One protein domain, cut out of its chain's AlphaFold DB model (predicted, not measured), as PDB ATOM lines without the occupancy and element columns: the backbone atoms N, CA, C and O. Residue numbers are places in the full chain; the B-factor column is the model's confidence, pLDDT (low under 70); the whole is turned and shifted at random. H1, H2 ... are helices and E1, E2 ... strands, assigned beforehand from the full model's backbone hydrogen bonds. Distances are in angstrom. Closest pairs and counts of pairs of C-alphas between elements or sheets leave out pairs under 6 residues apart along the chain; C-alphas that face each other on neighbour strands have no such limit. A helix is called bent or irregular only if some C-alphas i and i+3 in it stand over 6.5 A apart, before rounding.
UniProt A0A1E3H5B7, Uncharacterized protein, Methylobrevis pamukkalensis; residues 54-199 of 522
ATOM      1  N   PRO A  54      39.264 100.660 168.182       84.56
ATOM      2  CA  PRO A  54      39.021  99.235 167.948       84.56
ATOM      3  C   PRO A  54      37.713  98.968 167.187       84.56
ATOM      4  O   PRO A  54      37.595  97.946 166.513       84.56
ATOM      5  N   CYS A  55      36.737  99.883 167.242       85.88
ATOM      6  CA  CYS A  55      35.493  99.773 166.479       85.88
ATOM      7  C   CYS A  55      35.767  99.948 164.974       85.88
ATOM      8  O   CYS A  55      35.185  99.237 164.155       85.88
ATOM      9  N   ALA A  56      36.701 100.837 164.617       85.62
ATOM     10  CA  ALA A  56      37.158 101.019 163.241       85.62
ATOM     11  C   ALA A  56      38.035  99.846 162.762       85.62
ATOM     12  O   ALA A  56      37.835  99.350 161.655       85.62
ATOM     13  N   MET A  57      38.959  99.355 163.597       85.75
ATOM     14  CA  MET A  57      39.801  98.199 163.249       85.75
ATOM     15  C   MET A  57      38.981  96.935 162.960       85.75
ATOM     16  O   MET A  57      39.251  96.258 161.969       85.75
ATOM     17  N   ALA A  58      37.925  96.668 163.735       88.50
ATOM     18  CA  ALA A  58      37.008  95.559 163.464       88.50
ATOM     19  C   ALA A  58      36.308  95.679 162.091       88.50
ATOM     20  O   ALA A  58      36.183  94.685 161.376       88.50
ATOM     21  N   GLU A  59      35.901  96.890 161.683       89.75
ATOM     22  CA  GLU A  59      35.326  97.130 160.348       89.75
ATOM     23  C   GLU A  59      36.356  96.892 159.229       89.75
ATOM     24  O   GLU A  59      36.003  96.386 158.162       89.75
ATOM     25  N   PHE A  60      37.641  97.183 159.464       88.81
ATOM     26  CA  PHE A  60      38.700  96.918 158.485       88.81
ATOM     27  C   PHE A  60      39.106  95.441 158.420       88.81
ATOM     28  O   PHE A  60      39.363  94.951 157.323       88.81
ATOM     29  N   ALA A  61      39.089  94.708 159.537       90.12
ATOM     30  CA  ALA A  61      39.281  93.257 159.544       90.12
ATOM     31  C   ALA A  61      38.152  92.537 158.776       90.12
ATOM     32  O   ALA A  61      38.417  91.663 157.951       90.12
ATOM     33  N   ASP A  62      36.895  92.955 158.960       91.94
ATOM     34  CA  ASP A  62      35.766  92.445 158.170       91.94
ATOM     35  C   ASP A  62      35.847  92.866 156.689       91.94
ATOM     36  O   ASP A  62      35.520  92.071 155.803       91.94
ATOM     37  N   ALA A  63      36.346  94.070 156.386       91.50
ATOM     38  CA  ALA A  63      36.613  94.488 155.010       91.50
ATOM     39  C   ALA A  63      37.725  93.650 154.350       91.50
ATOM     40  O   ALA A  63      37.573  93.278 153.184       91.50
ATOM     41  N   PHE A  64      38.793  93.312 155.083       93.81
ATOM     42  CA  PHE A  64      39.861  92.424 154.618       93.81
ATOM     43  C   PHE A  64      39.308  91.032 154.318       93.81
ATOM     44  O   PHE A  64      39.436  90.566 153.189       93.81
ATOM     45  N   ARG A  65      38.589  90.416 155.269       93.94
ATOM     46  CA  ARG A  65      37.919  89.112 155.093       93.94
ATOM     47  C   ARG A  65      36.966  89.105 153.892       93.94
ATOM     48  O   ARG A  65      36.947  88.142 153.130       93.94
ATOM     49  N   MET A  66      36.204  90.184 153.678       94.31
ATOM     50  CA  MET A  66      35.309  90.314 152.518       94.31
ATOM     51  C   MET A  66      36.062  90.364 151.178       94.31
ATOM     52  O   MET A  66      35.545  89.850 150.189       94.31
ATOM     53  N   HIS A  67      37.236  91.000 151.117       94.44
ATOM     54  CA  HIS A  67      38.042  91.028 149.892       94.44
ATOM     55  C   HIS A  67      38.800  89.717 149.698       94.44
ATOM     56  O   HIS A  67      38.836  89.205 148.590       94.44
ATOM     57  N   ASP A  68      39.337  89.141 150.769       94.38
ATOM     58  CA  ASP A  68      40.058  87.873 150.747       94.38
ATOM     59  C   ASP A  68      39.178  86.690 150.290       94.38
ATOM     60  O   ASP A  68      39.662  85.757 149.645       94.38
ATOM     61  N   ALA A  69      37.874  86.749 150.578       94.38
ATOM     62  CA  ALA A  69      36.864  85.796 150.117       94.38
ATOM     63  C   ALA A  69      36.324  86.064 148.690       94.38
ATOM     64  O   ALA A  69      35.510  85.281 148.196       94.38
ATOM     65  N   ASP A  70      36.738  87.142 148.010       95.69
ATOM     66  CA  ASP A  70      36.378  87.378 146.606       95.69
ATOM     67  C   ASP A  70      37.183  86.410 145.708       95.69
ATOM     68  O   ASP A  70      38.416  86.391 145.780       95.69
ATOM     69  N   PRO A  71      36.548  85.603 144.835       95.50
ATOM     70  CA  PRO A  71      37.266  84.648 143.987       95.50
ATOM     71  C   PRO A  71      38.254  85.316 143.015       95.50
ATOM     72  O   PRO A  71      39.223  84.679 142.603       95.50
ATOM     73  N   ALA A  72      38.061  86.596 142.670       95.44
ATOM     74  CA  ALA A  72      39.016  87.360 141.870       95.44
ATOM     75  C   ALA A  72      40.246  87.830 142.672       95.44
ATOM     76  O   ALA A  72      41.228  88.254 142.069       95.44
ATOM     77  N   VAL A  73      40.205  87.761 144.006       96.69
ATOM     78  CA  VAL A  73      41.322  88.058 144.917       96.69
ATOM     79  C   VAL A  73      42.014  86.769 145.365       96.69
ATOM     80  O   VAL A  73      43.242  86.707 145.365       96.69
ATOM     81  N   ALA A  74      41.242  85.715 145.657       94.81
ATOM     82  CA  ALA A  74      41.745  84.407 146.083       94.81
ATOM     83  C   ALA A  74      42.826  83.833 145.141       94.81
ATOM     84  O   ALA A  74      43.816  83.265 145.605       94.81
ATOM     85  N   ALA A  75      42.685  84.064 143.829       95.88
ATOM     86  CA  ALA A  75      43.656  83.680 142.801       95.88
ATOM     87  C   ALA A  75      45.073  84.269 142.995       95.88
ATOM     88  O   ALA A  75      46.028  83.728 142.447       95.88
ATOM     89  N   PHE A  76      45.223  85.346 143.776       96.88
ATOM     90  CA  PHE A  76      46.494  86.048 143.993       96.88
ATOM     91  C   PHE A  76      47.102  85.837 145.393       96.88
ATOM     92  O   PHE A  76      48.194  86.342 145.648       96.88
ATOM     93  N   ARG A  77      46.454  85.086 146.303       95.56
ATOM     94  CA  ARG A  77      46.963  84.859 147.679       95.56
ATOM     95  C   ARG A  77      48.377  84.271 147.714       95.56
ATOM     96  O   ARG A  77      49.211  84.750 148.470       95.56
ATOM     97  N   GLY A  78      48.622  83.249 146.891       94.62
ATOM     98  CA  GLY A  78      49.918  82.568 146.750       94.62
ATOM     99  C   GLY A  78      50.734  83.032 145.539       94.62
ATOM    100  O   GLY A  78      51.587  82.288 145.069       94.62
ATOM    101  N   ASP A  79      50.431  84.208 144.980       96.62
ATOM    102  CA  ASP A  79      51.222  84.807 143.900       96.62
ATOM    103  C   ASP A  79      52.489  85.455 144.482       96.62
ATOM    104  O   ASP A  79      52.419  86.204 145.459       96.62
ATOM    105  N   SER A  80      53.645  85.178 143.879       97.12
ATOM    106  CA  SER A  80      54.925  85.776 144.273       97.12
ATOM    107  C   SER A  80      55.056  87.233 143.822       97.12
ATOM    108  O   SER A  80      55.893  87.966 144.354       97.12
ATOM    109  N   LEU A  81      54.218  87.693 142.886       97.25
ATOM    110  CA  LEU A  81      54.125  89.103 142.517       97.25
ATOM    111  C   LEU A  81      53.261  89.897 143.521       97.25
ATOM    112  O   LEU A  81      52.187  89.433 143.916       97.25
ATOM    113  N   PRO A  82      53.666  91.126 143.906       97.75
ATOM    114  CA  PRO A  82      52.878  91.979 144.790       97.75
ATOM    115  C   PRO A  82      51.485  92.289 144.234       97.75
ATOM    116  O   PRO A  82      51.346  92.936 143.189       97.75
ATOM    117  N   ALA A  83      50.453  91.882 144.974       98.00
ATOM    118  CA  ALA A  83      49.056  92.183 144.692       98.00
ATOM    119  C   ALA A  83      48.366  92.757 145.936       98.00
ATOM    120  O   ALA A  83      48.480  92.217 147.036       98.00
ATOM    121  N   PHE A  84      47.632  93.856 145.766       97.88
ATOM    122  CA  PHE A  84      46.869  94.490 146.839       97.88
ATOM    123  C   PHE A  84      45.612  95.189 146.314       97.88
ATOM    124  O   PHE A  84      45.584  95.713 145.199       97.88
ATOM    125  N   ALA A  85      44.552  95.201 147.118       97.69
ATOM    126  CA  ALA A  85      43.314  95.908 146.821       97.69
ATOM    127  C   ALA A  85      43.298  97.266 147.531       97.69
ATOM    128  O   ALA A  85      43.565  97.342 148.730       97.69
ATOM    129  N   VAL A  86      42.937  98.332 146.816       97.62
ATOM    130  CA  VAL A  86      42.688  99.665 147.388       97.62
ATOM    131  C   VAL A  86      41.234 100.088 147.227       97.62
ATOM    132  O   VAL A  86      40.521  99.620 146.336       97.62
ATOM    133  N   ASP A  87      40.781 100.998 148.081       97.12
ATOM    134  CA  ASP A  87      39.450 101.592 147.993       97.12
ATOM    135  C   ASP A  87      39.256 102.436 146.711       97.12
ATOM    136  O   ASP A  87      40.199 102.742 145.976       97.12
ATOM    137  N   ARG A  88      38.019 102.875 146.437       97.19
ATOM    138  CA  ARG A  88      37.699 103.725 145.272       97.19
ATOM    139  C   ARG A  88      38.509 105.033 145.210       97.19
ATOM    140  O   ARG A  88      38.706 105.559 144.113       97.19
ATOM    141  N   THR A  89      38.938 105.580 146.346       97.12
ATOM    142  CA  THR A  89      39.782 106.783 146.417       97.12
ATOM    143  C   THR A  89      41.275 106.489 146.268       97.12
ATOM    144  O   THR A  89      42.049 107.428 146.113       97.12
ATOM    145  N   GLY A  90      41.689 105.215 146.269       96.88
ATOM    146  CA  GLY A  90      43.090 104.801 146.193       96.88
ATOM    147  C   GLY A  90      43.923 105.240 147.395       96.88
ATOM    148  O   GLY A  90      45.132 105.422 147.250       96.88
ATOM    149  N   ARG A  91      43.279 105.463 148.547       96.56
ATOM    150  CA  ARG A  91      43.914 105.904 149.792       96.56
ATOM    151  C   ARG A  91      44.064 104.773 150.794       96.56
ATOM    152  O   ARG A  91      45.149 104.597 151.327       96.56
ATOM    153  N   ARG A  92      43.017 103.984 151.033       95.50
ATOM    154  CA  ARG A  92      43.079 102.863 151.976       95.50
ATOM    155  C   ARG A  92      43.399 101.569 151.239       95.50
ATOM    156  O   ARG A  92      42.731 101.235 150.260       95.50
ATOM    157  N   VAL A  93      44.380 100.825 151.747       96.62
ATOM    158  CA  VAL A  93      44.577  99.411 151.402       96.62
ATOM    159  C   VAL A  93      43.522  98.583 152.139       96.62
ATOM    160  O   VAL A  93      43.270  98.799 153.321       96.62
ATOM    161  N   LEU A  94      42.864  97.675 151.421       96.19
ATOM    162  CA  LEU A  94      41.776  96.828 151.921       96.19
ATOM    163  C   LEU A  94      42.187  95.355 152.033       96.19
ATOM    164  O   LEU A  94      41.595  94.625 152.815       96.19
ATOM    165  N   TRP A  95      43.176  94.922 151.247       97.06
ATOM    166  CA  TRP A  95      43.733  93.565 151.241       97.06
ATOM    167  C   TRP A  95      45.108  93.559 150.560       97.06
ATOM    168  O   TRP A  95      45.358  94.410 149.703       97.06
ATOM    169  N   ALA A  96      45.975  92.602 150.893       97.69
ATOM    170  CA  ALA A  96      47.227  92.326 150.184       97.69
ATOM    171  C   ALA A  96      47.598  90.835 150.281       97.69
ATOM    172  O   ALA A  96      47.267  90.192 151.274       97.69
ATOM    173  N   ASN A  97      48.321  90.305 149.288       97.25
ATOM    174  CA  ASN A  97      49.032  89.026 149.416       97.25
ATOM    175  C   ASN A  97      50.386  89.214 150.129       97.25
ATOM    176  O   ASN A  97      50.823  90.346 150.338       97.25
ATOM    177  N   ALA A  98      51.078  88.123 150.473       96.38
ATOM    178  CA  ALA A  98      52.382  88.163 151.153       96.38
ATOM    179  C   ALA A  98      53.412  89.078 150.451       96.38
ATOM    180  O   ALA A  98      54.037  89.932 151.085       96.38
ATOM    181  N   ALA A  99      53.526  88.981 149.121       96.31
ATOM    182  CA  ALA A  99      54.376  89.865 148.322       96.31
ATOM    183  C   ALA A  99      53.927  91.342 148.377       96.31
ATOM    184  O   ALA A  99      54.758  92.250 148.360       96.31
ATOM    185  N   GLY A 100      52.622  91.601 148.492       96.75
ATOM    186  CA  GLY A 100      52.018  92.916 148.694       96.75
ATOM    187  C   GLY A 100      52.305  93.514 150.073       96.75
ATOM    188  O   GLY A 100      52.660  94.689 150.145       96.75
ATOM    189  N   PHE A 101      52.234  92.721 151.150       95.69
ATOM    190  CA  PHE A 101      52.661  93.132 152.499       95.69
ATOM    191  C   PHE A 101      54.135  93.567 152.497       95.69
ATOM    192  O   PHE A 101      54.449  94.687 152.913       95.69
ATOM    193  N   ALA A 102      55.020  92.737 151.932       94.44
ATOM    194  CA  ALA A 102      56.446  93.034 151.803       94.44
ATOM    195  C   ALA A 102      56.717  94.283 150.937       94.44
ATOM    196  O   ALA A 102      57.493  95.154 151.329       94.44
ATOM    197  N   PHE A 103      56.037  94.419 149.793       94.81
ATOM    198  CA  PHE A 103      56.150  95.579 148.898       94.81
ATOM    199  C   PHE A 103      55.685  96.892 149.550       94.81
ATOM    200  O   PHE A 103      56.313  97.937 149.370       94.81
ATOM    201  N   LEU A 104      54.589  96.853 150.314       94.56
ATOM    202  CA  LEU A 104      54.066  98.013 151.040       94.56
ATOM    203  C   LEU A 104      54.878  98.326 152.307       94.56
ATOM    204  O   LEU A 104      54.835  99.466 152.785       94.56
ATOM    205  N   GLY A 105      55.624  97.349 152.833       94.44
ATOM    206  CA  GLY A 105      56.396  97.441 154.072       94.44
ATOM    207  C   GLY A 105      55.518  97.407 155.325       94.44
ATOM    208  O   GLY A 105      55.722  98.225 156.223       94.44
ATOM    209  N   ALA A 106      54.497  96.549 155.342       94.31
ATOM    210  CA  ALA A 106      53.619  96.313 156.489       94.31
ATOM    211  C   ALA A 106      54.031  95.013 157.199       94.31
ATOM    212  O   ALA A 106      54.120  93.977 156.542       94.31
ATOM    213  N   GLY A 107      54.292  95.067 158.509       94.38
ATOM    214  CA  GLY A 107      54.717  93.905 159.305       94.38
ATOM    215  C   GLY A 107      53.575  93.079 159.906       94.38
ATOM    216  O   GLY A 107      53.820  91.990 160.409       94.38
ATOM    217  N   SER A 108      52.342  93.586 159.863       94.38
ATOM    218  CA  SER A 108      51.135  92.951 160.405       94.38
ATOM    219  C   SER A 108      49.886  93.416 159.649       94.38
ATOM    220  O   SER A 108      49.925  94.399 158.897       94.38
ATOM    221  N   LEU A 109      48.750  92.748 159.867       94.06
ATOM    222  CA  LEU A 109      47.453  93.194 159.349       94.06
ATOM    223  C   LEU A 109      47.078  94.614 159.835       94.06
ATOM    224  O   LEU A 109      46.553  95.410 159.052       94.06
ATOM    225  N   GLU A 110      47.407  94.981 161.076       94.06
ATOM    226  CA  GLU A 110      47.184  96.338 161.603       94.06
ATOM    227  C   GLU A 110      48.042  97.390 160.872       94.06
ATOM    228  O   GLU A 110      47.528  98.428 160.444       94.06
ATOM    229  N   ASP A 111      49.318  97.084 160.620       94.44
ATOM    230  CA  ASP A 111      50.270  97.888 159.832       94.44
ATOM    231  C   ASP A 111      49.826  98.128 158.375       94.44
ATOM    232  O   ASP A 111      50.303  99.064 157.714       94.44
ATOM    233  N   LEU A 112      48.957  97.254 157.848       94.88
ATOM    234  CA  LEU A 112      48.374  97.350 156.510       94.88
ATOM    235  C   LEU A 112      47.087  98.187 156.514       94.88
ATOM    236  O   LEU A 112      46.934  99.088 155.688       94.88
ATOM    237  N   LEU A 113      46.161  97.912 157.437       92.38
ATOM    238  CA  LEU A 113      44.829  98.535 157.475       92.38
ATOM    239  C   LEU A 113      44.850  99.976 158.022       92.38
ATOM    240  O   LEU A 113      44.028 100.814 157.626       92.38
ATOM    241  N   SER A 114      45.834 100.294 158.869       93.00
ATOM    242  CA  SER A 114      46.151 101.662 159.302       93.00
ATOM    243  C   SER A 114      46.842 102.507 158.213       93.00
ATOM    244  O   SER A 114      46.935 103.732 158.340       93.00
ATOM    245  N   ARG A 115      47.306 101.880 157.120       93.12
ATOM    246  CA  ARG A 115      48.174 102.489 156.102       93.12
ATOM    247  C   ARG A 115      47.399 103.327 155.085       93.12
ATOM    248  O   ARG A 115      47.063 102.888 153.984       93.12
ATOM    249  N   ASP A 116      47.153 104.578 155.451       94.75
ATOM    250  CA  ASP A 116      46.532 105.565 154.569       94.75
ATOM    251  C   ASP A 116      47.564 106.113 153.555       94.75
ATOM    252  O   ASP A 116      48.458 106.896 153.892       94.75
ATOM    253  N   LEU A 117      47.458 105.703 152.289       94.19
ATOM    254  CA  LEU A 117      48.229 106.276 151.185       94.19
ATOM    255  C   LEU A 117      47.881 107.772 151.063       94.19
ATOM    256  O   LEU A 117      46.700 108.139 150.996       94.19
ATOM    257  N   PRO A 118      48.881 108.670 150.996       94.31
ATOM    258  CA  PRO A 118      48.617 110.101 150.993       94.31
ATOM    259  C   PRO A 118      47.851 110.511 149.733       94.31
ATOM    260  O   PRO A 118      48.074 109.970 148.647       94.31
ATOM    261  N   ALA A 119      47.006 111.538 149.846       94.19
ATOM    262  CA  ALA A 119      46.248 112.086 148.713       94.19
ATOM    263  C   ALA A 119      47.143 112.657 147.589       94.19
ATOM    264  O   ALA A 119      46.685 112.840 146.466       94.19
ATOM    265  N   THR A 120      48.423 112.913 147.876       94.19
ATOM    266  CA  THR A 120      49.464 113.289 146.903       94.19
ATOM    267  C   THR A 120      50.149 112.084 146.241       94.19
ATOM    268  O   THR A 120      51.064 112.263 145.434       94.19
ATOM    269  N   SER A 121      49.751 110.849 146.564       95.06
ATOM    270  CA  SER A 121      50.225 109.658 145.857       95.06
ATOM    271  C   SER A 121      49.595 109.583 144.454       95.06
ATOM    272  O   SER A 121      48.397 109.836 144.300       95.06
ATOM    273  N   PRO A 122      50.357 109.199 143.412       94.44
ATOM    274  CA  PRO A 122      49.798 109.077 142.065       94.44
ATOM    275  C   PRO A 122      48.707 108.001 141.951       94.44
ATOM    276  O   PRO A 122      47.832 108.122 141.097       94.44
ATOM    277  N   LEU A 123      48.719 106.984 142.826       96.12
ATOM    278  CA  LEU A 123      47.641 105.997 142.924       96.12
ATOM    279  C   LEU A 123      46.338 106.634 143.429       96.12
ATOM    280  O   LEU A 123      45.330 106.517 142.738       96.12
ATOM    281  N   ALA A 124      46.353 107.376 144.544       96.44
ATOM    282  CA  ALA A 124      45.158 108.065 145.044       96.44
ATOM    283  C   ALA A 124      44.593 109.078 144.027       96.44
ATOM    284  O   ALA A 124      43.382 109.185 143.846       96.44
ATOM    285  N   ALA A 125      45.464 109.778 143.292       96.44
ATOM    286  CA  ALA A 125      45.041 110.693 142.231       96.44
ATOM    287  C   ALA A 125      44.383 109.977 141.028       96.44
ATOM    288  O   ALA A 125      43.456 110.512 140.418       96.44
ATOM    289  N   ARG A 126      44.845 108.767 140.671       97.56
ATOM    290  CA  ARG A 126      44.391 108.012 139.483       97.56
ATOM    291  C   ARG A 126      43.233 107.045 139.773       97.56
ATOM    292  O   ARG A 126      42.422 106.786 138.881       97.56
ATOM    293  N   ALA A 127      43.113 106.533 140.998       97.69
ATOM    294  CA  ALA A 127      42.124 105.524 141.383       97.69
ATOM    295  C   ALA A 127      40.654 105.932 141.131       97.69
ATOM    296  O   ALA A 127      39.931 105.130 140.529       97.69
ATOM    297  N   PRO A 128      40.188 107.162 141.444       98.12
ATOM    298  CA  PRO A 128      38.811 107.572 141.148       98.12
ATOM    299  C   PRO A 128      38.457 107.508 139.655       98.12
ATOM    300  O   PRO A 128      37.325 107.168 139.304       98.12
ATOM    301  N   GLN A 129      39.427 107.801 138.779       97.94
ATOM    302  CA  GLN A 129      39.271 107.744 137.324       97.94
ATOM    303  C   GLN A 129      39.232 106.291 136.826       97.94
ATOM    304  O   GLN A 129      38.372 105.942 136.016       97.94
ATOM    305  N   LEU A 130      40.106 105.424 137.348       98.06
ATOM    306  CA  LEU A 130      40.105 103.987 137.041       98.06
ATOM    307  C   LEU A 130      38.798 103.320 137.492       98.06
ATOM    308  O   LEU A 130      38.125 102.676 136.693       98.06
ATOM    309  N   ALA A 131      38.352 103.565 138.724       97.56
ATOM    310  CA  ALA A 131      37.085 103.045 139.242       97.56
ATOM    311  C   ALA A 131      35.833 103.612 138.529       97.56
ATOM    312  O   ALA A 131      34.728 103.078 138.696       97.56
ATOM    313  N   GLY A 132      35.988 104.687 137.747       97.69
ATOM    314  CA  GLY A 132      34.970 105.232 136.844       97.69
ATOM    315  C   GLY A 132      34.987 104.645 135.426       97.69
ATOM    316  O   GLY A 132      33.943 104.632 134.783       97.69
ATOM    317  N   THR A 133      36.134 104.146 134.948       98.00
ATOM    318  CA  THR A 133      36.356 103.743 133.540       98.00
ATOM    319  C   THR A 133      36.554 102.241 133.325       98.00
ATOM    320  O   THR A 133      36.329 101.751 132.220       98.00
ATOM    321  N   LEU A 134      36.951 101.493 134.356       97.94
ATOM    322  CA  LEU A 134      37.123 100.042 134.290       97.94
ATOM    323  C   LEU A 134      35.779  99.301 134.279       97.94
ATOM    324  O   LEU A 134      34.850  99.632 135.022       97.94
ATOM    325  N   ALA A 135      35.713  98.231 133.487       97.44
ATOM    326  CA  ALA A 135      34.654  97.235 133.588       97.44
ATOM    327  C   ALA A 135      34.950  96.280 134.768       97.44
ATOM    328  O   ALA A 135      36.084  95.813 134.884       97.44
ATOM    329  N   PRO A 136      33.969  95.962 135.635       97.25
ATOM    330  CA  PRO A 136      34.172  95.026 136.740       97.25
ATOM    331  C   PRO A 136      34.669  93.657 136.267       97.25
ATOM    332  O   PRO A 136      34.194  93.154 135.250       97.25
ATOM    333  N   GLY A 137      35.614  93.067 137.000       96.06
ATOM    334  CA  GLY A 137      36.182  91.746 136.704       96.06
ATOM    335  C   GLY A 137      37.038  91.654 135.432       96.06
ATOM    336  O   GLY A 137      37.581  90.590 135.157       96.06
ATOM    337  N   ARG A 138      37.195  92.736 134.653       97.31
ATOM    338  CA  ARG A 138      38.115  92.768 133.504       97.31
ATOM    339  C   ARG A 138      39.436  93.437 133.903       97.31
ATOM    340  O   ARG A 138      39.401  94.617 134.263       97.31
ATOM    341  N   PRO A 139      40.582  92.738 133.823       97.88
ATOM    342  CA  PRO A 139      41.881  93.356 134.040       97.88
ATOM    343  C   PRO A 139      42.227  94.324 132.902       97.88
ATOM    344  O   PRO A 139      41.880  94.099 131.741       97.88
ATOM    345  N   ARG A 140      42.964  95.384 133.231       97.94
ATOM    346  CA  ARG A 140      43.555  96.344 132.291       97.94
ATOM    347  C   ARG A 140      45.003  96.611 132.689       97.94
ATOM    348  O   ARG A 140      45.289  96.757 133.873       97.94
ATOM    349  N   LEU A 141      45.894  96.717 131.707       98.31
ATOM    350  CA  LEU A 141      47.264  97.179 131.930       98.31
ATOM    351  C   LEU A 141      47.295  98.711 132.020       98.31
ATOM    352  O   LEU A 141      46.770  99.400 131.148       98.31
ATOM    353  N   GLU A 142      47.911  99.238 133.073       98.25
ATOM    354  CA  GLU A 142      48.123 100.670 133.313       98.25
ATOM    355  C   GLU A 142      49.513 100.882 133.925       98.25
ATOM    356  O   GLU A 142      49.954 100.105 134.771       98.25
ATOM    357  N   ARG A 143      50.204 101.963 133.547       97.88
ATOM    358  CA  ARG A 143      51.498 102.322 134.144       97.88
ATOM    359  C   ARG A 143      51.287 103.322 135.280       97.88
ATOM    360  O   ARG A 143      50.976 104.488 135.037       97.88
ATOM    361  N   LEU A 144      51.434 102.863 136.519       97.12
ATOM    362  CA  LEU A 144      51.244 103.663 137.729       97.12
ATOM    363  C   LEU A 144      52.585 104.139 138.293       97.12
ATOM    364  O   LEU A 144      53.615 103.506 138.106       97.12
ATOM    365  N   ARG A 145      52.577 105.246 139.043       96.12
ATOM    366  CA  ARG A 145      53.722 105.649 139.875       96.12
ATOM    367  C   ARG A 145      53.433 105.300 141.332       96.12
ATOM    368  O   ARG A 145      52.749 106.050 142.027       96.12
ATOM    369  N   LEU A 146      53.932 104.152 141.774       95.56
ATOM    370  CA  LEU A 146      53.763 103.654 143.139       95.56
ATOM    371  C   LEU A 146      54.914 104.152 144.020       95.56
ATOM    372  O   LEU A 146      56.011 104.404 143.521       95.56
ATOM    373  N   ARG A 147      54.667 104.355 145.322       90.50
ATOM    374  CA  ARG A 147      55.702 104.812 146.263       90.50
ATOM    375  C   ARG A 147      56.094 103.698 147.223       90.50
ATOM    376  O   ARG A 147      55.300 103.330 148.078       90.50
ATOM    377  N   THR A 148      57.339 103.251 147.119       84.75
ATOM    378  CA  THR A 148      57.987 102.305 148.036       84.75
ATOM    379  C   THR A 148      59.227 102.960 148.619       84.75
ATOM    380  O   THR A 148      60.012 103.554 147.878       84.75
ATOM    381  N   ASN A 149      59.423 102.855 149.936       76.69
ATOM    382  CA  ASN A 149      60.644 103.294 150.627       76.69
ATOM    383  C   ASN A 149      61.089 104.711 150.192       76.69
ATOM    384  O   ASN A 149      62.183 104.937 149.675       76.69
ATOM    385  N   ALA A 150      60.153 105.658 150.336       78.88
ATOM    386  CA  ALA A 150      60.180 107.061 149.899       78.88
ATOM    387  C   ALA A 150      60.274 107.341 148.378       78.88
ATOM    388  O   ALA A 150      59.781 108.389 147.937       78.88
ATOM    389  N   ARG A 151      60.838 106.442 147.562       86.94
ATOM    390  CA  ARG A 151      60.975 106.609 146.101       86.94
ATOM    391  C   ARG A 151      59.647 106.369 145.377       86.94
ATOM    392  O   ARG A 151      58.820 105.590 145.835       86.94
ATOM    393  N   ALA A 152      59.434 107.053 144.253       90.00
ATOM    394  CA  ALA A 152      58.288 106.833 143.369       90.00
ATOM    395  C   ALA A 152      58.757 106.104 142.101       90.00
ATOM    396  O   ALA A 152      59.503 106.685 141.315       90.00
ATOM    397  N   LEU A 153      58.338 104.852 141.914       91.62
ATOM    398  CA  LEU A 153      58.739 104.004 140.788       91.62
ATOM    399  C   LEU A 153      57.588 103.865 139.770       91.62
ATOM    400  O   LEU A 153      56.434 103.707 140.180       91.62
ATOM    401  N   PRO A 154      57.858 103.969 138.452       96.31
ATOM    402  CA  PRO A 154      56.847 103.847 137.402       96.31
ATOM    403  C   PRO A 154      56.594 102.376 137.018       96.31
ATOM    404  O   PRO A 154      57.101 101.915 135.992       96.31
ATOM    405  N   SER A 155      55.794 101.676 137.825       96.94
ATOM    406  CA  SER A 155      55.452 100.255 137.674       96.94
ATOM    407  C   SER A 155      54.304  99.974 136.703       96.94
ATOM    408  O   SER A 155      53.303 100.693 136.623       96.94
ATOM    409  N   THR A 156      54.426  98.854 136.008       98.06
ATOM    410  CA  THR A 156      53.470  98.284 135.061       98.06
ATOM    411  C   THR A 156      52.502  97.397 135.830       98.06
ATOM    412  O   THR A 156      52.878  96.356 136.366       98.06
ATOM    413  N   CYS A 157      51.249  97.834 135.930       98.31
ATOM    414  CA  CYS A 157      50.262  97.233 136.816       98.31
ATOM    415  C   CYS A 157      49.116  96.604 136.021       98.31
ATOM    416  O   CYS A 157      48.543  97.233 135.130       98.31
ATOM    417  N   GLN A 158      48.728  95.390 136.402       98.25
ATOM    418  CA  GLN A 158      47.444  94.801 136.044       98.25
ATOM    419  C   GLN A 158      46.409  95.286 137.067       98.25
ATOM    420  O   GLN A 158      46.554  95.042 138.264       98.25
ATOM    421  N   ILE A 159      45.386  96.010 136.607       98.38
ATOM    422  CA  ILE A 159      44.354  96.602 137.465       98.38
ATOM    423  C   ILE A 159      42.988  96.014 137.122       98.38
ATOM    424  O   ILE A 159      42.540  96.109 135.979       98.38
ATOM    425  N   THR A 160      42.303  95.472 138.126       98.38
ATOM    426  CA  THR A 160      40.950  94.913 138.007       98.38
ATOM    427  C   THR A 160      40.000  95.660 138.939       98.38
ATOM    428  O   THR A 160      40.282  95.837 140.123       98.38
ATOM    429  N   LEU A 161      38.847  96.095 138.421       98.25
ATOM    430  CA  LEU A 161      37.789  96.671 139.254       98.25
ATOM    431  C   LEU A 161      36.985  95.552 139.927       98.25
ATOM    432  O   LEU A 161      36.297  94.789 139.245       98.25
ATOM    433  N   LEU A 162      37.028  95.499 141.255       97.81
ATOM    434  CA  LEU A 162      36.213  94.607 142.075       97.81
ATOM    435  C   LEU A 162      34.846  95.235 142.399       97.81
ATOM    436  O   LEU A 162      34.644  96.454 142.315       97.81
ATOM    437  N   LYS A 163      33.896  94.375 142.774       96.44
ATOM    438  CA  LYS A 163      32.543  94.723 143.235       96.44
ATOM    439  C   LYS A 163      32.196  93.892 144.474       96.44
ATOM    440  O   LYS A 163      31.357  92.995 144.414       96.44
ATOM    441  N   THR A 164      32.854  94.186 145.588       93.19
ATOM    442  CA  THR A 164      32.544  93.572 146.883       93.19
ATOM    443  C   THR A 164      31.273  94.185 147.485       93.19
ATOM    444  O   THR A 164      30.797  95.233 147.042       93.19
ATOM    445  N   GLY A 165      30.697  93.552 148.512       88.06
ATOM    446  CA  GLY A 165      29.486  94.058 149.178       88.06
ATOM    447  C   GLY A 165      29.646  95.464 149.781       88.06
ATOM    448  O   GLY A 165      28.673  96.210 149.856       88.06
ATOM    449  N   GLY A 166      30.878  95.847 150.139       85.12
ATOM    450  CA  GLY A 166      31.239  97.192 150.599       85.12
ATOM    451  C   GLY A 166      31.368  98.253 149.492       85.12
ATOM    452  O   GLY A 166      31.477  99.437 149.806       85.12
ATOM    453  N   GLY A 167      31.337  97.881 148.204       94.38
ATOM    454  CA  GLY A 167      31.273  98.831 147.088       94.38
ATOM    455  C   GLY A 167      32.218  98.532 145.921       94.38
ATOM    456  O   GLY A 167      32.159  97.474 145.300       94.38
ATOM    457  N   LYS A 168      33.034  99.525 145.545       97.12
ATOM    458  CA  LYS A 168      34.038  99.426 144.471       97.12
ATOM    459  C   LYS A 168      35.439  99.540 145.062       97.12
ATOM    460  O   LYS A 168      35.736 100.544 145.707       97.12
ATOM    461  N   SER A 169      36.301  98.590 144.732       97.81
ATOM    462  CA  SER A 169      37.730  98.588 145.055       97.81
ATOM    463  C   SER A 169      38.550  98.226 143.813       97.81
ATOM    464  O   SER A 169      38.032  97.653 142.853       97.81
ATOM    465  N   LEU A 170      39.818  98.626 143.785       98.25
ATOM    466  CA  LEU A 170      40.749  98.336 142.697       98.25
ATOM    467  C   LEU A 170      41.776  97.325 143.185       98.25
ATOM    468  O   LEU A 170      42.588  97.650 144.047       98.25
ATOM    469  N   LEU A 171      41.761  96.126 142.612       98.31
ATOM    470  CA  LEU A 171      42.851  95.172 142.755       98.31
ATOM    471  C   LEU A 171      43.992  95.605 141.834       98.31
ATOM    472  O   LEU A 171      43.781  95.771 140.631       98.31
ATOM    473  N   VAL A 172      45.176  95.815 142.403       98.31
ATOM    474  CA  VAL A 172      46.394  96.251 141.718       98.31
ATOM    475  C   VAL A 172      47.454  95.170 141.911       98.31
ATOM    476  O   VAL A 172      47.844  94.880 143.038       98.31
ATOM    477  N   ARG A 173      47.922  94.587 140.807       98.19
ATOM    478  CA  ARG A 173      49.005  93.599 140.763       98.19
ATOM    479  C   ARG A 173      50.165  94.162 139.953       98.19
ATOM    480  O   ARG A 173      49.946  94.677 138.855       98.19
ATOM    481  N   LEU A 174      51.381  94.082 140.478       98.06
ATOM    482  CA  LEU A 174      52.579  94.592 139.811       98.06
ATOM    483  C   LEU A 174      53.196  93.506 138.932       98.06
ATOM    484  O   LEU A 174      53.412  92.394 139.397       98.06
ATOM    485  N   LEU A 175      53.493  93.837 137.676       97.62
ATOM    486  CA  LEU A 175      54.079  92.903 136.706       97.62
ATOM    487  C   LEU A 175      55.592  93.097 136.515       97.62
ATOM    488  O   LEU A 175      56.237  92.251 135.908       97.62
ATOM    489  N   ASP A 176      56.150  94.206 137.010       96.56
ATOM    490  CA  ASP A 176      57.577  94.554 136.930       96.56
ATOM    491  C   ASP A 176      58.256  94.710 138.305       96.56
ATOM    492  O   ASP A 176      59.371  95.223 138.411       96.56
ATOM    493  N   ALA A 177      57.598  94.240 139.367       94.31
ATOM    494  CA  ALA A 177      58.243  94.016 140.653       94.31
ATOM    495  C   ALA A 177      59.035  92.700 140.625       94.31
ATOM    496  O   ALA A 177      58.608  91.728 140.003       94.31
ATOM    497  N   ALA A 178      60.159  92.647 141.343       93.44
ATOM    498  CA  ALA A 178      60.813  91.372 141.621       93.44
ATOM    499  C   ALA A 178      59.859  90.483 142.450       93.44
ATOM    500  O   ALA A 178      59.278  90.992 143.416       93.44
ATOM    501  N   PRO A 179      59.679  89.199 142.096       93.94
ATOM    502  CA  PRO A 179      58.849  88.292 142.877       93.94
ATOM    503  C   PRO A 179      59.458  88.069 144.266       93.94
ATOM    504  O   PRO A 179      60.681  88.004 144.413       93.94
ATOM    505  N   LEU A 180      58.608  87.933 145.285       91.12
ATOM    506  CA  LEU A 180      59.052  87.511 146.610       91.12
ATOM    507  C   LEU A 180      59.493  86.034 146.529       91.12
ATOM    508  O   LEU A 180      58.742  85.226 145.975       91.12
ATOM    509  N   PRO A 181      60.690  85.662 147.022       87.06
ATOM    510  CA  PRO A 181      61.147  84.279 146.974       87.06
ATOM    511  C   PRO A 181      60.322  83.398 147.918       87.06
ATOM    512  O   PRO A 181      60.016  83.802 149.039       87.06
ATOM    513  N   GLY A 182      60.004  82.192 147.453       89.44
ATOM    514  CA  GLY A 182      59.266  81.170 148.193       89.44
ATOM    515  C   GLY A 182      58.294  80.401 147.298       89.44
ATOM    516  O   GLY A 182      58.014  80.810 146.165       89.44
ATOM    517  N   THR A 183      57.782  79.278 147.791       92.12
ATOM    518  CA  THR A 183      56.694  78.535 147.138       92.12
ATOM    519  C   THR A 183      55.337  79.214 147.357       92.12
ATOM    520  O   THR A 183      55.154  80.015 148.274       92.12
ATOM    521  N   ALA A 184      54.337  78.880 146.533       89.50
ATOM    522  CA  ALA A 184      52.981  79.417 146.695       89.50
ATOM    523  C   ALA A 184      52.360  79.072 148.066       89.50
ATOM    524  O   ALA A 184      51.515  79.821 148.554       89.50
ATOM    525  N   ASP A 185      52.787  77.969 148.687       89.62
ATOM    526  CA  ASP A 185      52.321  77.520 150.000       89.62
ATOM    527  C   ASP A 185      53.091  78.161 151.162       89.62
ATOM    528  O   ASP A 185      52.467  78.541 152.148       89.62
ATOM    529  N   GLU A 186      54.393  78.429 151.017       89.38
ATOM    530  CA  GLU A 186      55.127  79.317 151.938       89.38
ATOM    531  C   GLU A 186      54.533  80.733 151.950       89.38
ATOM    532  O   GLU A 186      54.358  81.330 153.012       89.38
ATOM    533  N   LEU A 187      54.164  81.265 150.779       89.44
ATOM    534  CA  LEU A 187      53.528  82.580 150.652       89.44
ATOM    535  C   LEU A 187      52.123  82.612 151.277       89.44
ATOM    536  O   LEU A 187      51.758  83.616 151.890       89.44
ATOM    537  N   ARG A 188      51.352  81.517 151.176       88.56
ATOM    538  CA  ARG A 188      50.074  81.352 151.895       88.56
ATOM    539  C   ARG A 188      50.302  81.293 153.402       88.56
ATOM    540  O   ARG A 188      49.754  82.126 154.109       88.56
ATOM    541  N   ALA A 189      51.188  80.418 153.877       90.25
ATOM    542  CA  ALA A 189      51.512  80.291 155.297       90.25
ATOM    543  C   ALA A 189      52.040  81.603 155.908       90.25
ATOM    544  O   ALA A 189      51.729  81.921 157.054       90.25
ATOM    545  N   HIS A 190      52.788  82.409 155.146       86.50
ATOM    546  CA  HIS A 190      53.219  83.735 155.586       86.50
ATOM    547  C   HIS A 190      52.054  84.737 155.670       86.50
ATOM    548  O   HIS A 190      51.975  85.494 156.635       86.50
ATOM    549  N   LEU A 191      51.119  84.723 154.713       88.81
ATOM    550  CA  LEU A 191      49.896  85.535 154.762       88.81
ATOM    551  C   LEU A 191      48.977  85.121 155.927       88.81
ATOM    552  O   LEU A 191      48.446  85.981 156.632       88.81
ATOM    553  N   ASP A 192      48.835  83.818 156.164       91.31
ATOM    554  CA  ASP A 192      48.060  83.254 157.270       91.31
ATOM    555  C   ASP A 192      48.713  83.586 158.626       91.31
ATOM    556  O   ASP A 192      48.012  83.906 159.581       91.31
ATOM    557  N   ALA A 193      50.048  83.632 158.716       89.81
ATOM    558  CA  ALA A 193      50.754  84.128 159.902       89.81
ATOM    559  C   ALA A 193      50.526  85.637 160.132       89.81
ATOM    560  O   ALA A 193      50.154  86.042 161.231       89.81
ATOM    561  N   LEU A 194      50.664  86.466 159.086       85.88
ATOM    562  CA  LEU A 194      50.462  87.928 159.135       85.88
ATOM    563  C   LEU A 194      49.027  88.356 159.501       85.88
ATOM    564  O   LEU A 194      48.804  89.514 159.866       85.88
ATOM    565  N   THR A 195      48.057  87.447 159.372       87.88
ATOM    566  CA  THR A 195      46.629  87.682 159.643       87.88
ATOM    567  C   THR A 195      46.077  86.856 160.813       87.88
ATOM    568  O   THR A 195      45.036  87.204 161.369       87.88
ATOM    569  N   GLY A 196      46.770  85.787 161.220       80.38
ATOM    570  CA  GLY A 196      46.310  84.811 162.210       80.38
ATOM    571  C   GLY A 196      46.586  85.163 163.674       80.38
ATOM    572  O   GLY A 196      45.915  84.616 164.551       80.38
ATOM    573  N   GLU A 197      47.508  86.085 163.974       59.91
ATOM    574  CA  GLU A 197      47.819  86.446 165.371       59.91
ATOM    575  C   GLU A 197      46.605  87.019 166.128       59.91
ATOM    576  O   GLU A 197      46.412  86.697 167.301       59.91
ATOM    577  N   GLU A 198      45.708  87.762 165.460       52.72
ATOM    578  CA  GLU A 198      44.435  88.197 166.064       52.72
ATOM    579  C   GLU A 198      43.540  87.012 166.465       52.72
ATOM    580  O   GLU A 198      42.865  87.068 167.494       52.72
ATOM    581  N   ALA A 199      43.526  85.925 165.686       50.94
ATOM    582  CA  ALA A 199      42.720  84.745 165.994       50.94
ATOM    583  C   ALA A 199      43.281  83.978 167.202       50.94
ATOM    584  O   ALA A 199      42.513  83.479 168.028       50.94
TER     585      ALA A 199
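What this domain is: This is residues 54 to 199 of the 522 residues of an uncharacterized protein of Methylobrevis pamukkalensis (UniProt A0A1E3H5B7). A strongly twisted sheet of five strands has helices over both faces, and its long hairpin E3 and E4 bends partway along, bringing its far end to H3. H1 packs with residues 60 to 68 mostly on E2 at one edge, H5 crosses over E5 and E4, and H6 sits outside the sheet, packed on H3. The printed part has 146 residues with six named helices and five named strands, in the order H1 H2 E1 E2 H3 H4 H5 E3 E4 E5 H6. The sheet, in the order E2 E1 E5 E4 E3, is antiparallel throughout, and the class is mixed, helices and strands. The whole is compact and rounded, with a radius of gyration of the C-alphas of 14.0 A and spans of 37 by 35 by 30 A.

Where its parts are: In the sheet, E2 is residues 93 to 96, E1 83 to 87, E5 169 to 174 with 16.2 A, E4 151 to 162 with 27.8 A, and E3 139 to 148 with 23.1 A. H1 is residues 54 to 68, 20.6 A long, beginning at C-alpha 54 (39.021, 99.235, 167.948). H2 is residues 71 to 74, H3 98 to 104, H4 109 to 113, and H5 122 to 133, 16.8 A long. H6, residues 184 to 199, 22.5 A long, ends at C-alpha 199 (42.720, 84.745, 165.994). H5 is irregular, with C-alphas 125 and 128 7.1 A apart, and H6 only just, with C-alphas 194 and 197 6.9 A apart.

How they stand to each other: E3, E4 and E5 form a meander, each strand the antiparallel neighbour of the one before; N 144 and O 155 are 2.9 A apart, N 160 and O 171 2.9 A. E3 bends by 70 degrees at residue 142 and E4 by 74 degrees at 156. E1 is antiparallel to E5, with N 84 and O 172 at 2.9 A, and to E2 in a hairpin, with N 94 and O 85 at 2.8 A. In three layers, H3 and H5 are on one face of the sheet and H1 on the other. H5 has a height over the sheet of 7.8 A; its closest C-alphas to E3 are those of Pro 122 and Arg 145, 5.7 A. H1 comes closest to E2 at the C-alphas of Phe 64 and Trp 95, 5.3 A, and H3 to E1 at those of Gly 100 and Ala 83, 5.0 A. H2 and H4 only graze the sheet. H1 touches H4 with residues 57 to 61 alone, closest at the C-alphas of Phe 60 and Leu 113, 6.4 A. H6, not on the sheet, touches H3 with residues 187 to 191 alone, closest at the C-alphas of Leu 191 and Ala 98, 5.1 A. H1, H3 and H4 have every O i to N i+4 pair within hydrogen-bond range, H5 6 of 8 and H6 9 of 12; H2 is too short for one.

The domain as a whole: The C-alphas farthest apart, those of Thr 133 and Ala 199, are 38.1 A apart. The printed part has no cut, and no link is long. Mean pLDDT of the printed part is 93.3; residues 197 to 199 are under 70.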